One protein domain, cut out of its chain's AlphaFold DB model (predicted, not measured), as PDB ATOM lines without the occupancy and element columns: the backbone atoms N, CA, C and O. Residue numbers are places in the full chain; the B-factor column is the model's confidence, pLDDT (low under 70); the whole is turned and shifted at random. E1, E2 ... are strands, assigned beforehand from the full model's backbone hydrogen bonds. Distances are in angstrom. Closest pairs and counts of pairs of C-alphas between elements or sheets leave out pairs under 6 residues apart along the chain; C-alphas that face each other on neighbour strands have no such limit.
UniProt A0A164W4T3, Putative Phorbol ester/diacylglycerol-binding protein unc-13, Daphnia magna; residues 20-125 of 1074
ATOM      1  N   PHE A  20      -8.080 -15.010  69.518       49.50
ATOM      2  CA  PHE A  20      -7.108 -16.103  69.503       49.50
ATOM      3  C   PHE A  20      -6.007 -15.855  70.548       49.50
ATOM      4  O   PHE A  20      -5.725 -14.708  70.898       49.50
ATOM      5  N   TYR A  21      -5.365 -16.924  71.029       33.09
ATOM      6  CA  TYR A  21      -4.328 -16.875  72.068       33.09
ATOM      7  C   TYR A  21      -3.051 -17.596  71.613       33.09
ATOM      8  O   TYR A  21      -3.132 -18.673  71.020       33.09
ATOM      9  N   CYS A  22      -1.883 -17.012  71.893       40.72
ATOM     10  CA  CYS A  22      -0.563 -17.542  71.551       40.72
ATOM     11  C   CYS A  22       0.507 -17.035  72.545       40.72
ATOM     12  O   CYS A  22       0.409 -15.922  73.064       40.72
ATOM     13  N   LYS A  23       1.560 -17.825  72.775       33.91
ATOM     14  CA  LYS A  23       2.835 -17.366  73.354       33.91
ATOM     15  C   LYS A  23       3.987 -17.829  72.459       33.91
ATOM     16  O   LYS A  23       3.855 -18.813  71.733       33.91
ATOM     17  N   SER A  24       5.122 -17.141  72.468       35.69
ATOM     18  CA  SER A  24       6.327 -17.527  71.716       35.69
ATOM     19  C   SER A  24       7.588 -16.922  72.337       35.69
ATOM     20  O   SER A  24       7.537 -15.923  73.042       35.69
ATOM     21  N   PHE A  25       8.723 -17.576  72.117       39.59
ATOM     22  CA  PHE A  25      10.005 -17.358  72.794       39.59
ATOM     23  C   PHE A  25      11.110 -17.390  71.721       39.59
ATOM     24  O   PHE A  25      10.967 -18.142  70.751       39.59
ATOM     25  N   LEU A  26      12.197 -16.617  71.840       35.47
ATOM     26  CA  LEU A  26      13.267 -16.589  70.825       35.47
ATOM     27  C   LEU A  26      14.698 -16.660  71.411       35.47
ATOM     28  O   LEU A  26      15.068 -15.814  72.219       35.47
ATOM     29  N   ASN A  27      15.523 -17.616  70.943       28.61
ATOM     30  CA  ASN A  27      16.836 -17.974  71.524       28.61
ATOM     31  C   ASN A  27      17.933 -18.333  70.464       28.61
ATOM     32  O   ASN A  27      18.373 -19.468  70.434       28.61
ATOM     33  N   TYR A  28      18.401 -17.427  69.587       25.53
ATOM     34  CA  TYR A  28      19.626 -17.599  68.734       25.53
ATOM     35  C   TYR A  28      19.749 -18.763  67.688       25.53
ATOM     36  O   TYR A  28      20.063 -19.882  68.053       25.53
ATOM     37  N   TYR A  29      19.692 -18.409  66.375       24.77
ATOM     38  CA  TYR A  29      19.817 -19.146  65.065       24.77
ATOM     39  C   TYR A  29      18.551 -19.628  64.243       24.77
ATOM     40  O   TYR A  29      17.765 -20.446  64.672       24.77
ATOM     41  N   PRO A  30      18.306 -19.172  62.993       28.73
ATOM     42  CA  PRO A  30      16.962 -18.760  62.527       28.73
ATOM     43  C   PRO A  30      15.980 -19.809  61.923       28.73
ATOM     44  O   PRO A  30      16.377 -20.707  61.184       28.73
ATOM     45  N   ILE A  31      14.671 -19.496  62.062       27.66
ATOM     46  CA  ILE A  31      13.465 -19.945  61.295       27.66
ATOM     47  C   ILE A  31      12.853 -21.319  61.646       27.66
ATOM     48  O   ILE A  31      13.411 -22.363  61.318       27.66
ATOM     49  N   ILE A  32      11.597 -21.328  62.140       38.62
ATOM     50  CA  ILE A  32      10.737 -22.531  62.179       38.62
ATOM     51  C   ILE A  32       9.242 -22.193  61.966       38.62
ATOM     52  O   ILE A  32       8.671 -21.391  62.700       38.62
ATOM     53  N   ASP A  33       8.592 -22.870  61.011       32.44
ATOM     54  CA  ASP A  33       7.126 -22.933  60.845       32.44
ATOM     55  C   ASP A  33       6.529 -23.929  61.863       32.44
ATOM     56  O   ASP A  33       6.860 -25.119  61.848       32.44
ATOM     57  N   LYS A  34       5.683 -23.445  62.786       43.94
ATOM     58  CA  LYS A  34       5.110 -24.229  63.898       43.94
ATOM     59  C   LYS A  34       3.604 -24.004  64.025       43.94
ATOM     60  O   LYS A  34       3.139 -22.967  64.488       43.94
ATOM     61  N   LYS A  35       2.828 -25.030  63.669       40.88
ATOM     62  CA  LYS A  35       1.359 -24.992  63.665       40.88
ATOM     63  C   LYS A  35       0.757 -25.178  65.065       40.88
ATOM     64  O   LYS A  35       0.918 -26.236  65.668       40.88
ATOM     65  N   MET A  36       0.012 -24.178  65.535       48.97
ATOM     66  CA  MET A  36      -0.719 -24.186  66.814       48.97
ATOM     67  C   MET A  36      -2.226 -24.489  66.646       48.97
ATOM     68  O   MET A  36      -2.727 -24.638  65.527       48.97
ATOM     69  N   HIS A  37      -2.953 -24.591  67.767       43.72
ATOM     70  CA  HIS A  37      -4.405 -24.803  67.825       43.72
ATOM     71  C   HIS A  37      -5.075 -23.900  68.879       43.72
ATOM     72  O   HIS A  37      -4.538 -23.738  69.972       43.72
ATOM     73  N   ASP A  38      -6.263 -23.382  68.541       44.97
ATOM     74  CA  ASP A  38      -6.979 -22.203  69.087       44.97
ATOM     75  C   ASP A  38      -7.122 -22.022  70.618       44.97
ATOM     76  O   ASP A  38      -7.605 -20.977  71.049       44.97
ATOM     77  N   THR A  39      -6.756 -22.996  71.456       39.03
ATOM     78  CA  THR A  39      -6.936 -22.933  72.925       39.03
ATOM     79  C   THR A  39      -5.746 -23.470  73.730       39.03
ATOM     80  O   THR A  39      -5.915 -23.844  74.890       39.03
ATOM     81  N   GLY A  40      -4.560 -23.596  73.128       41.38
ATOM     82  CA  GLY A  40      -3.352 -24.035  73.834       41.38
ATOM     83  C   GLY A  40      -2.487 -22.864  74.296       41.38
ATOM     84  O   GLY A  40      -2.116 -22.029  73.475       41.38
ATOM     85  N   ASP A  41      -2.079 -22.854  75.570       47.12
ATOM     86  CA  ASP A  41      -0.903 -22.089  76.014       47.12
ATOM     87  C   ASP A  41       0.361 -22.784  75.478       47.12
ATOM     88  O   ASP A  41       1.000 -23.607  76.136       47.12
ATOM     89  N   ALA A  42       0.627 -22.562  74.192       49.75
ATOM     90  CA  ALA A  42       1.694 -23.214  73.453       49.75
ATOM     91  C   ALA A  42       2.964 -22.362  73.518       49.75
ATOM     92  O   ALA A  42       3.077 -21.361  72.817       49.75
ATOM     93  N   ARG A  43       3.945 -22.784  74.322       58.69
ATOM     94  CA  ARG A  43       5.283 -22.179  74.330       58.69
ATOM     95  C   ARG A  43       6.087 -22.676  73.130       58.69
ATOM     96  O   ARG A  43       6.181 -23.880  72.894       58.69
ATOM     97  N   VAL A  44       6.672 -21.753  72.375       62.25
ATOM     98  CA  VAL A  44       7.448 -22.047  71.164       62.25
ATOM     99  C   VAL A  44       8.784 -21.300  71.222       62.25
ATOM    100  O   VAL A  44       8.804 -20.122  70.889       62.25
ATOM    101  N   PRO A  45       9.887 -21.957  71.636       63.34
ATOM    102  CA  PRO A  45      11.236 -21.409  71.516       63.34
ATOM    103  C   PRO A  45      11.712 -21.497  70.067       63.34
ATOM    104  O   PRO A  45      11.643 -22.561  69.445       63.34
ATOM    105  N   ASN A  46      12.159 -20.371  69.522       67.31
ATOM    106  CA  ASN A  46      12.634 -20.222  68.154       67.31
ATOM    107  C   ASN A  46      14.021 -19.582  68.162       67.31
ATOM    108  O   ASN A  46      14.202 -18.428  68.523       67.31
ATOM    109  N   GLU A  47      15.020 -20.315  67.728       76.62
ATOM    110  CA  GLU A  47      16.363 -19.788  67.562       76.62
ATOM    111  C   GLU A  47      16.338 -18.630  66.490       76.62
ATOM    112  O   GLU A  47      15.636 -18.725  65.479       76.62
ATOM    113  N   THR A  48      16.989 -17.464  66.713       75.38
ATOM    114  CA  THR A  48      17.316 -16.444  65.661       75.38
ATOM    115  C   THR A  48      18.494 -15.511  66.010       75.38
ATOM    116  O   THR A  48      18.580 -15.020  67.128       75.38
ATOM    117  N   ASN A  49      19.412 -15.261  65.064       78.94
ATOM    118  CA  ASN A  49      20.582 -14.376  65.236       78.94
ATOM    119  C   ASN A  49      20.554 -13.101  64.357       78.94
ATOM    120  O   ASN A  49      21.518 -12.339  64.371       78.94
ATOM    121  N   CYS A  50      19.485 -12.882  63.581       79.88
ATOM    122  CA  CYS A  50      19.369 -11.789  62.605       79.88
ATOM    123  C   CYS A  50      18.240 -10.824  63.007       79.88
ATOM    124  O   CYS A  50      17.096 -10.953  62.562       79.88
ATOM    125  N   LEU A  51      18.559  -9.883  63.903       87.38
ATOM    126  CA  LEU A  51      17.608  -8.928  64.498       87.38
ATOM    127  C   LEU A  51      17.136  -7.827  63.531       87.38
ATOM    128  O   LEU A  51      16.232  -7.067  63.857       87.38
ATOM    129  N   ASP A  52      17.729  -7.734  62.345       86.12
ATOM    130  CA  ASP A  52      17.318  -6.887  61.218       86.12
ATOM    131  C   ASP A  52      16.022  -7.361  60.530       86.12
ATOM    132  O   ASP A  52      15.467  -6.650  59.692       86.12
ATOM    133  N   THR A  53      15.524  -8.545  60.896       87.69
ATOM    134  CA  THR A  53      14.316  -9.164  60.330       87.69
ATOM    135  C   THR A  53      13.093  -9.036  61.258       87.69
ATOM    136  O   THR A  53      13.088  -8.274  62.226       87.69
ATOM    137  N   GLY A  54      12.011  -9.758  60.956       89.81
ATOM    138  CA  GLY A  54      10.788  -9.801  61.758       89.81
ATOM    139  C   GLY A  54      10.199 -11.206  61.840       89.81
ATOM    140  O   GLY A  54      10.495 -12.081  61.021       89.81
ATOM    141  N   LEU A  55       9.354 -11.415  62.844       90.94
ATOM    142  CA  LEU A  55       8.536 -12.607  63.007       90.94
ATOM    143  C   LEU A  55       7.195 -12.392  62.291       90.94
ATOM    144  O   LEU A  55       6.392 -11.553  62.703       90.94
ATOM    145  N   LEU A  56       6.942 -13.167  61.232       92.06
ATOM    146  CA  LEU A  56       5.606 -13.291  60.649       92.06
ATOM    147  C   LEU A  56       4.789 -14.294  61.466       92.06
ATOM    148  O   LEU A  56       5.213 -15.430  61.674       92.06
ATOM    149  N   ILE A  57       3.600 -13.876  61.882       91.31
ATOM    150  CA  ILE A  57       2.629 -14.691  62.608       91.31
ATOM    151  C   ILE A  57       1.382 -14.808  61.731       91.31
ATOM    152  O   ILE A  57       0.836 -13.799  61.289       91.31
ATOM    153  N   GLU A  58       0.918 -16.030  61.466       90.75
ATOM    154  CA  GLU A  58      -0.231 -16.286  60.590       90.75
ATOM    155  C   GLU A  58      -1.308 -17.110  61.308       90.75
ATOM    156  O   GLU A  58      -1.038 -18.203  61.814       90.75
ATOM    157  N   VAL A  59      -2.554 -16.630  61.311       89.25
ATOM    158  CA  VAL A  59      -3.689 -17.359  61.899       89.25
ATOM    159  C   VAL A  59      -4.463 -18.076  60.796       89.25
ATOM    160  O   VAL A  59      -5.080 -17.446  59.936       89.25
ATOM    161  N   TRP A  60      -4.461 -19.410  60.832       88.44
ATOM    162  CA  TRP A  60      -5.063 -20.269  59.806       88.44
ATOM    163  C   TRP A  60      -6.278 -21.037  60.336       88.44
ATOM    164  O   TRP A  60      -6.148 -21.975  61.120       88.44
ATOM    165  N   ASN A  61      -7.468 -20.703  59.836       86.19
ATOM    166  CA  ASN A  61      -8.686 -21.467  60.095       86.19
ATOM    167  C   ASN A  61      -8.650 -22.780  59.294       86.19
ATOM    168  O   ASN A  61      -8.605 -22.768  58.058       86.19
ATOM    169  N   LYS A  62      -8.651 -23.910  60.007       85.88
ATOM    170  CA  LYS A  62      -8.468 -25.244  59.427       85.88
ATOM    171  C   LYS A  62      -9.687 -25.687  58.617       85.88
ATOM    172  O   LYS A  62     -10.795 -25.776  59.147       85.88
ATOM    173  N   GLY A  63      -9.485 -26.018  57.344       82.31
ATOM    174  CA  GLY A  63     -10.561 -26.436  56.443       82.31
ATOM    175  C   GLY A  63     -10.568 -27.934  56.134       82.31
ATOM    176  O   GLY A  63      -9.686 -28.693  56.522       82.31
ATOM    177  N   LEU A  64     -11.599 -28.376  55.404       79.88
ATOM    178  CA  LEU A  64     -11.769 -29.784  55.012       79.88
ATOM    179  C   LEU A  64     -10.865 -30.206  53.834       79.88
ATOM    180  O   LEU A  64     -10.635 -31.395  53.632       79.88
ATOM    181  N   ILE A  65     -10.403 -29.243  53.027       82.50
ATOM    182  CA  ILE A  65      -9.635 -29.484  51.788       82.50
ATOM    183  C   ILE A  65      -8.418 -28.551  51.703       82.50
ATOM    184  O   ILE A  65      -7.340 -28.979  51.306       82.50
ATOM    185  N   TRP A  66      -8.589 -27.288  52.094       88.00
ATOM    186  CA  TRP A  66      -7.533 -26.289  52.245       88.00
ATOM    187  C   TRP A  66      -7.798 -25.487  53.520       88.00
ATOM    188  O   TRP A  66      -8.959 -25.251  53.861       88.00
ATOM    189  N   ASP A  67      -6.741 -25.052  54.196       89.94
ATOM    190  CA  ASP A  67      -6.854 -24.102  55.303       89.94
ATOM    191  C   ASP A  67      -7.013 -22.679  54.746       89.94
ATOM    192  O   ASP A  67      -6.598 -22.387  53.621       89.94
ATOM    193  N   LYS A  68      -7.647 -21.789  55.513       87.88
ATOM    194  CA  LYS A  68      -7.893 -20.399  55.112       87.88
ATOM    195  C   LYS A  68      -7.228 -19.447  56.100       87.88
ATOM    196  O   LYS A  68      -7.587 -19.454  57.277       87.88
ATOM    197  N   ALA A  69      -6.336 -18.588  55.613       88.94
ATOM    198  CA  ALA A  69      -5.827 -17.470  56.396       88.94
ATOM    199  C   ALA A  69      -7.005 -16.620  56.917       88.94
ATOM    200  O   ALA A  69      -7.930 -16.259  56.172       88.94
ATOM    201  N   MET A  70      -6.993 -16.367  58.221       89.44
ATOM    202  CA  MET A  70      -7.872 -15.418  58.903       89.44
ATOM    203  C   MET A  70      -7.238 -14.034  58.918       89.44
ATOM    204  O   MET A  70      -7.937 -13.061  58.664       89.44
ATOM    205  N   GLY A  71      -5.924 -13.976  59.136       92.50
ATOM    206  CA  GLY A  71      -5.099 -12.780  59.038       92.50
ATOM    207  C   GLY A  71      -3.667 -13.065  59.491       92.50
ATOM    208  O   GLY A  71      -3.340 -14.188  59.888       92.50
ATOM    209  N   HIS A  72      -2.832 -12.039  59.418       94.00
ATOM    210  CA  HIS A  72      -1.395 -12.094  59.666       94.00
ATOM    211  C   HIS A  72      -0.992 -10.957  60.610       94.00
ATOM    212  O   HIS A  72      -1.710  -9.966  60.718       94.00
ATOM    213  N   TYR A  73       0.163 -11.063  61.254       94.75
ATOM    214  CA  TYR A  73       0.795  -9.954  61.960       94.75
ATOM    215  C   TYR A  73       2.315 -10.029  61.783       94.75
ATOM    216  O   TYR A  73       2.888 -11.118  61.831       94.75
ATOM    217  N   TRP A  74       2.964  -8.887  61.556       94.50
ATOM    218  CA  TRP A  74       4.419  -8.785  61.437       94.50
ATOM    219  C   TRP A  74       4.999  -8.045  62.637       94.50
ATOM    220  O   TRP A  74       4.689  -6.873  62.854       94.50
ATOM    221  N   LEU A  75       5.859  -8.731  63.389       93.44
ATOM    222  CA  LEU A  75       6.554  -8.199  64.558       93.44
ATOM    223  C   LEU A  75       8.048  -8.024  64.232       93.44
ATOM    224  O   LEU A  75       8.769  -9.023  64.187       93.44
ATOM    225  N   PRO A  76       8.547  -6.797  63.988       92.62
ATOM    226  CA  PRO A  76       9.976  -6.556  63.789       92.62
ATOM    227  C   PRO A  76      10.776  -7.023  65.009       92.62
ATOM    228  O   PRO A  76      10.449  -6.651  66.137       92.62
ATOM    229  N   LEU A  77      11.842  -7.804  64.809       91.75
ATOM    230  CA  LEU A  77      12.589  -8.402  65.924       91.75
ATOM    231  C   LEU A  77      13.242  -7.346  66.829       91.75
ATOM    232  O   LEU A  77      13.358  -7.557  68.027       91.75
ATOM    233  N   GLN A  78      13.562  -6.167  66.292       90.44
ATOM    234  CA  GLN A  78      14.065  -5.012  67.055       90.44
ATOM    235  C   GLN A  78      13.071  -4.460  68.097       90.44
ATOM    236  O   GLN A  78      13.459  -3.657  68.940       90.44
ATOM    237  N   GLN A  79      11.791  -4.847  68.026       90.12
ATOM    238  CA  GLN A  79      10.735  -4.437  68.962       90.12
ATOM    239  C   GLN A  79      10.432  -5.515  70.018       90.12
ATOM    240  O   GLN A  79       9.638  -5.274  70.926       90.12
ATOM    241  N   VAL A  80      11.049  -6.695  69.909       90.94
ATOM    242  CA  VAL A  80      10.876  -7.806  70.851       90.94
ATOM    243  C   VAL A  80      11.729  -7.538  72.103       90.94
ATOM    244  O   VAL A  80      12.942  -7.360  71.978       90.94
ATOM    245  N   PRO A  81      11.140  -7.483  73.313       89.56
ATOM    246  CA  PRO A  81      11.883  -7.219  74.544       89.56
ATOM    247  C   PRO A  81      12.787  -8.396  74.930       89.56
ATOM    248  O   PRO A  81      12.465  -9.553  74.667       89.56
ATOM    249  N   TYR A  82      13.883  -8.106  75.633       88.56
ATOM    250  CA  TYR A  82      14.662  -9.122  76.342       88.56
ATOM    251  C   TYR A  82      14.066  -9.333  77.738       88.56
ATOM    252  O   TYR A  82      13.962  -8.378  78.509       88.56
ATOM    253  N   SER A  83      13.652 -10.560  78.057       87.06
ATOM    254  CA  SER A  83      13.154 -10.951  79.381       87.06
ATOM    255  C   SER A  83      13.155 -12.470  79.531       87.06
ATOM    256  O   SER A  83      12.640 -13.192  78.676       87.06
ATOM    257  N   ASN A  84      13.644 -12.955  80.670       85.88
ATOM    258  CA  ASN A  84      13.532 -14.367  81.035       85.88
ATOM    259  C   ASN A  84      12.117 -14.691  81.566       85.88
ATOM    260  O   ASN A  84      11.607 -15.786  81.337       85.88
ATOM    261  N   GLU A  85      11.442 -13.727  82.202       85.88
ATOM    262  CA  GLU A  85      10.107 -13.877  82.799       85.88
ATOM    263  C   GLU A  85       8.971 -13.835  81.766       85.88
ATOM    264  O   GLU A  85       9.039 -13.098  80.780       85.88
ATOM    265  N   GLU A  86       7.907 -14.609  82.013       82.81
ATOM    266  CA  GLU A  86       6.725 -14.693  81.145       82.81
ATOM    267  C   GLU A  86       5.835 -13.450  81.228       82.81
ATOM    268  O   GLU A  86       5.317 -13.101  82.290       82.81
ATOM    269  N   GLY A  87       5.610 -12.809  80.080       83.25
ATOM    270  CA  GLY A  87       4.745 -11.643  79.988       83.25
ATOM    271  C   GLY A  87       3.260 -12.006  79.948       83.25
ATOM    272  O   GLY A  87       2.850 -13.105  79.569       83.25
ATOM    273  N   ILE A  88       2.418 -11.023  80.275       85.12
ATOM    274  CA  ILE A  88       0.952 -11.116  80.143       85.12
ATOM    275  C   ILE A  88       0.462 -11.122  78.680       85.12
ATOM    276  O   ILE A  88      -0.731 -11.299  78.432       85.12
ATOM    277  N   GLY A  89       1.373 -10.917  77.723       88.06
ATOM    278  CA  GLY A  89       1.090 -10.760  76.300       88.06
ATOM    279  C   GLY A  89       0.458  -9.415  75.916       88.06
ATOM    280  O   GLY A  89       0.010  -8.634  76.757       88.06
ATOM    281  N   GLN A  90       0.420  -9.141  74.612       88.00
ATOM    282  CA  GLN A  90      -0.183  -7.947  74.013       88.00
ATOM    283  C   GLN A  90      -1.218  -8.335  72.949       88.00
ATOM    284  O   GLN A  90      -1.054  -9.331  72.242       88.00
ATOM    285  N   TRP A  91      -2.312  -7.572  72.859       90.88
ATOM    286  CA  TRP A  91      -3.388  -7.802  71.888       90.88
ATOM    287  C   TRP A  91      -3.059  -7.146  70.551       90.88
ATOM    288  O   TRP A  91      -3.215  -5.933  70.394       90.88
ATOM    289  N   MET A  92      -2.661  -7.955  69.573       91.75
ATOM    290  CA  MET A  92      -2.293  -7.482  68.240       91.75
ATOM    291  C   MET A  92      -3.470  -7.677  67.281       91.75
ATOM    292  O   MET A  92      -4.125  -8.723  67.290       91.75
ATOM    293  N   SER A  93      -3.772  -6.661  66.468       93.25
ATOM    294  CA  SER A  93      -4.787  -6.783  65.415       93.25
ATOM    295  C   SER A  93      -4.212  -7.552  64.229       93.25
ATOM    296  O   SER A  93      -3.054  -7.353  63.865       93.25
ATOM    297  N   LEU A  94      -5.017  -8.436  63.641       94.38
ATOM    298  CA  LEU A  94      -4.632  -9.210  62.467       94.38
ATOM    299  C   LEU A  94      -4.972  -8.459  61.174       94.38
ATOM    300  O   LEU A  94      -6.028  -7.839  61.050       94.38
ATOM    301  N   ASP A  95      -4.096  -8.586  60.187       96.81
ATOM    302  CA  ASP A  95      -4.141  -7.927  58.882       96.81
ATOM    303  C   ASP A  95      -4.425  -8.915  57.739       96.81
ATOM    304  O   ASP A  95      -3.963 -10.062  57.736       96.81
ATOM    305  N   ALA A  96      -5.169  -8.473  56.726       93.81
ATOM    306  CA  ALA A  96      -5.557  -9.301  55.586       93.81
ATOM    307  C   ALA A  96      -4.404  -9.560  54.601       93.81
ATOM    308  O   ALA A  96      -4.400 -10.591  53.927       93.81
ATOM    309  N   GLU A  97      -3.439  -8.642  54.504       93.06
ATOM    310  CA  GLU A  97      -2.384  -8.652  53.486       93.06
ATOM    311  C   GLU A  97      -0.981  -8.543  54.091       93.06
ATOM    312  O   GLU A  97      -0.749  -7.796  55.041       93.06
ATOM    313  N   GLN A  98      -0.027  -9.244  53.478       93.81
ATOM    314  CA  GLN A  98       1.405  -9.115  53.755       93.81
ATOM    315  C   GLN A  98       2.007  -8.050  52.826       93.81
ATOM    316  O   GLN A  98       1.715  -8.030  51.626       93.81
ATOM    317  N   ILE A  99       2.851  -7.168  53.362       94.62
ATOM    318  CA  ILE A  99       3.614  -6.188  52.580       94.62
ATOM    319  C   ILE A  99       4.936  -6.839  52.174       94.62
ATOM    320  O   ILE A  99       5.741  -7.205  53.030       94.62
ATOM    321  N   MET A 100       5.146  -6.969  50.864       93.06
ATOM    322  CA  MET A 100       6.330  -7.588  50.273       93.06
ATOM    323  C   MET A 100       7.224  -6.532  49.620       93.06
ATOM    324  O   MET A 100       6.797  -5.879  48.667       93.06
ATOM    325  N   GLU A 101       8.481  -6.439  50.048       91.12
ATOM    326  CA  GLU A 101       9.516  -5.635  49.391       91.12
ATOM    327  C   GLU A 101      10.705  -6.528  49.028       91.12
ATOM    328  O   GLU A 101      11.151  -7.353  49.819       91.12
ATOM    329  N   ASN A 102      11.194  -6.424  47.788       91.00
ATOM    330  CA  ASN A 102      12.301  -7.237  47.254       91.00
ATOM    331  C   ASN A 102      12.139  -8.773  47.398       91.00
ATOM    332  O   ASN A 102      13.106  -9.518  47.260       91.00
ATOM    333  N   GLY A 103      10.913  -9.260  47.631       85.12
ATOM    334  CA  GLY A 103      10.607 -10.677  47.872       85.12
ATOM    335  C   GLY A 103      10.634 -11.106  49.345       85.12
ATOM    336  O   GLY A 103      10.426 -12.285  49.621       85.12
ATOM    337  N   VAL A 104      10.837 -10.170  50.276       87.31
ATOM    338  CA  VAL A 104      10.817 -10.373  51.732       87.31
ATOM    339  C   VAL A 104       9.575  -9.692  52.323       87.31
ATOM    340  O   VAL A 104       9.120  -8.673  51.802       87.31
ATOM    341  N   VAL A 105       9.005 -10.255  53.391       89.06
ATOM    342  CA  VAL A 105       7.935  -9.600  54.162       89.06
ATOM    343  C   VAL A 105       8.552  -8.469  54.985       89.06
ATOM    344  O   VAL A 105       9.545  -8.693  55.671       89.06
ATOM    345  N   VAL A 106       7.973  -7.271  54.928       91.25
ATOM    346  CA  VAL A 106       8.427  -6.101  55.714       91.25
ATOM    347  C   VAL A 106       7.347  -5.527  56.634       91.25
ATOM    348  O   VAL A 106       7.620  -4.638  57.437       91.25
ATOM    349  N   GLY A 107       6.117  -6.028  56.530       93.44
ATOM    350  CA  GLY A 107       4.969  -5.555  57.292       93.44
ATOM    351  C   GLY A 107       3.683  -6.272  56.899       93.44
ATOM    352  O   GLY A 107       3.680  -7.163  56.047       93.44
ATOM    353  N   THR A 108       2.573  -5.841  57.485       96.00
ATOM    354  CA  THR A 108       1.216  -6.271  57.130       96.00
ATOM    355  C   THR A 108       0.298  -5.055  56.970       96.00
ATOM    356  O   THR A 108       0.685  -3.935  57.315       96.00
ATOM    357  N   ARG A 109      -0.877  -5.238  56.354       95.50
ATOM    358  CA  ARG A 109      -1.894  -4.182  56.208       95.50
ATOM    359  C   ARG A 109      -3.316  -4.720  56.031       95.50
ATOM    360  O   ARG A 109      -3.523  -5.889  55.700       95.50
ATOM    361  N   ASN A 110      -4.264  -3.782  56.071       95.56
ATOM    362  CA  ASN A 110      -5.703  -3.969  55.890       95.56
ATOM    363  C   ASN A 110      -6.304  -4.814  57.034       95.56
ATOM    364  O   ASN A 110      -6.556  -6.006  56.837       95.56
ATOM    365  N   PRO A 111      -6.546  -4.213  58.220       94.25
ATOM    366  CA  PRO A 111      -6.934  -4.949  59.419       94.25
ATOM    367  C   PRO A 111      -8.262  -5.683  59.232       94.25
ATOM    368  O   PRO A 111      -9.247  -5.122  58.748       94.25
ATOM    369  N   THR A 112      -8.296  -6.949  59.643       91.31
ATOM    370  CA  THR A 112      -9.463  -7.837  59.508       91.31
ATOM    371  C   THR A 112     -10.499  -7.606  60.603       91.31
ATOM    372  O   THR A 112     -11.665  -7.963  60.438       91.31
ATOM    373  N   GLY A 113     -10.067  -7.014  61.719       90.06
ATOM    374  CA  GLY A 113     -10.835  -6.865  62.951       90.06
ATOM    375  C   GLY A 113     -10.642  -8.016  63.944       90.06
ATOM    376  O   GLY A 113     -10.955  -7.831  65.118       90.06
ATOM    377  N   ASP A 114     -10.101  -9.166  63.536       87.81
ATOM    378  CA  ASP A 114      -9.736 -10.232  64.476       87.81
ATOM    379  C   ASP A 114      -8.471  -9.843  65.274       87.81
ATOM    380  O   ASP A 114      -7.636  -9.060  64.805       87.81
ATOM    381  N   TYR A 115      -8.332 -10.384  66.489       88.69
ATOM    382  CA  TYR A 115      -7.212 -10.089  67.395       88.69
ATOM    383  C   TYR A 115      -6.568 -11.365  67.948       88.69
ATOM    384  O   TYR A 115      -7.242 -12.367  68.216       88.69
ATOM    385  N   LEU A 116      -5.256 -11.294  68.165       88.12
ATOM    386  CA  LEU A 116      -4.418 -12.362  68.705       88.12
ATOM    387  C   LEU A 116      -3.644 -11.833  69.924       88.12
ATOM    388  O   LEU A 116      -2.952 -10.821  69.813       88.12
ATOM    389  N   LEU A 117      -3.755 -12.502  71.075       88.62
ATOM    390  CA  LEU A 117      -2.864 -12.247  72.212       88.62
ATOM    391  C   LEU A 117      -1.525 -12.938  71.945       88.62
ATOM    392  O   LEU A 117      -1.521 -14.132  71.642       88.62
ATOM    393  N   ILE A 118      -0.421 -12.202  72.071       89.69
ATOM    394  CA  ILE A 118       0.946 -12.709  71.892       89.69
ATOM    395  C   ILE A 118       1.805 -12.268  73.081       89.69
ATOM    396  O   ILE A 118       1.989 -11.068  73.276       89.69
ATOM    397  N   ASP A 119       2.384 -13.209  73.832       88.81
ATOM    398  CA  ASP A 119       3.660 -12.953  74.525       88.81
ATOM    399  C   ASP A 119       4.816 -13.311  73.586       88.81
ATOM    400  O   ASP A 119       4.784 -14.373  72.955       88.81
ATOM    401  N   CYS A 120       5.799 -12.421  73.452       90.25
ATOM    402  CA  CYS A 120       6.980 -12.626  72.615       90.25
ATOM    403  C   CYS A 120       8.170 -11.855  73.187       90.25
ATOM    404  O   CYS A 120       8.070 -10.652  73.422       90.25
ATOM    405  N   ARG A 121       9.283 -12.559  73.406       88.75
ATOM    406  CA  ARG A 121      10.505 -12.026  74.017       88.75
ATOM    407  C   ARG A 121      11.739 -12.835  73.618       88.75
ATOM    408  O   ARG A 121      11.615 -13.996  73.218       88.75
ATOM    409  N   PHE A 122      12.908 -12.226  73.773       89.69
ATOM    410  CA  PHE A 122      14.199 -12.908  73.766       89.69
ATOM    411  C   PHE A 122      14.597 -13.293  75.190       89.69
ATOM    412  O   PHE A 122      14.529 -12.457  76.093       89.69
ATOM    413  N   GLU A 123      15.069 -14.520  75.390       85.25
ATOM    414  CA  GLU A 123      15.761 -14.876  76.633       85.25
ATOM    415  C   GLU A 123      17.181 -14.283  76.628       85.25
ATOM    416  O   GLU A 123      17.811 -14.115  75.575       85.25
ATOM    417  N   LEU A 124      17.690 -13.921  77.806       83.88
ATOM    418  CA  LEU A 124      19.066 -13.453  77.956       83.88
ATOM    419  C   LEU A 124      20.035 -14.643  77.826       83.88
ATOM    420  O   LEU A 124      19.759 -15.709  78.379       83.88
ATOM    421  N   PRO A 125      21.184 -14.490  77.136       78.31
ATOM    422  CA  PRO A 125      22.195 -15.541  77.099       78.31
ATOM    423  C   PRO A 125      22.694 -15.828  78.519       78.31
ATOM    424  O   PRO A 125      22.907 -14.906  79.307       78.31
TER     425      PRO A 125
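This is residues 20 to 125 of the 1074 residues of the protein "Putative Phorbol ester/diacylglycerol-binding protein unc-13" of Daphnia magna (UniProt A0A164W4T3). A strongly bent hairpin, E4 and E5, folds over the E3 side of a second hairpin, E2 and E3, with E1 beside the last part of E5. The 106 printed residues include five named strands, E1 to E5 in chain order, and no named helix: all strand, in a mixed sheet E1 E5 E4 and an antiparallel pair E2 E3. It is compact, with a radius of gyration of the C-alphas of 13.8 A and spans of 42 by 36 by 24 A.

Start at E1, residues 20 to 26, parallel to E5, residues 104 to 122; N 22 and O 117 are 2.9 A apart. In the hairpin of E2, residues 54 to 61, and E3, residues 68 to 76, find N 57 and O 73 2.8 A apart. The closest C-alphas of E3 and E4, residues 90 to 101, are Gly 71 and Ala 96, 4.9 A apart. In the antiparallel hairpin E4 and E5, N 92 and O 116 are 2.9 A apart; E4 bends by 82 degrees at residue 96, E5 by 138 degrees at residue 113.

Find C-alpha 20 at (-7.108, -16.103, 69.503); E1 runs 20.4 A, E2 22.8 A, E3 24.2 A, E4 26.6 A. E5 spans 22.4 A, ending at (14.199, -12.908, 73.766).

The printed part has no cut; links E1 to E2 and E3 to E4 are long. Residues 20 to 46 have pLDDT under 70.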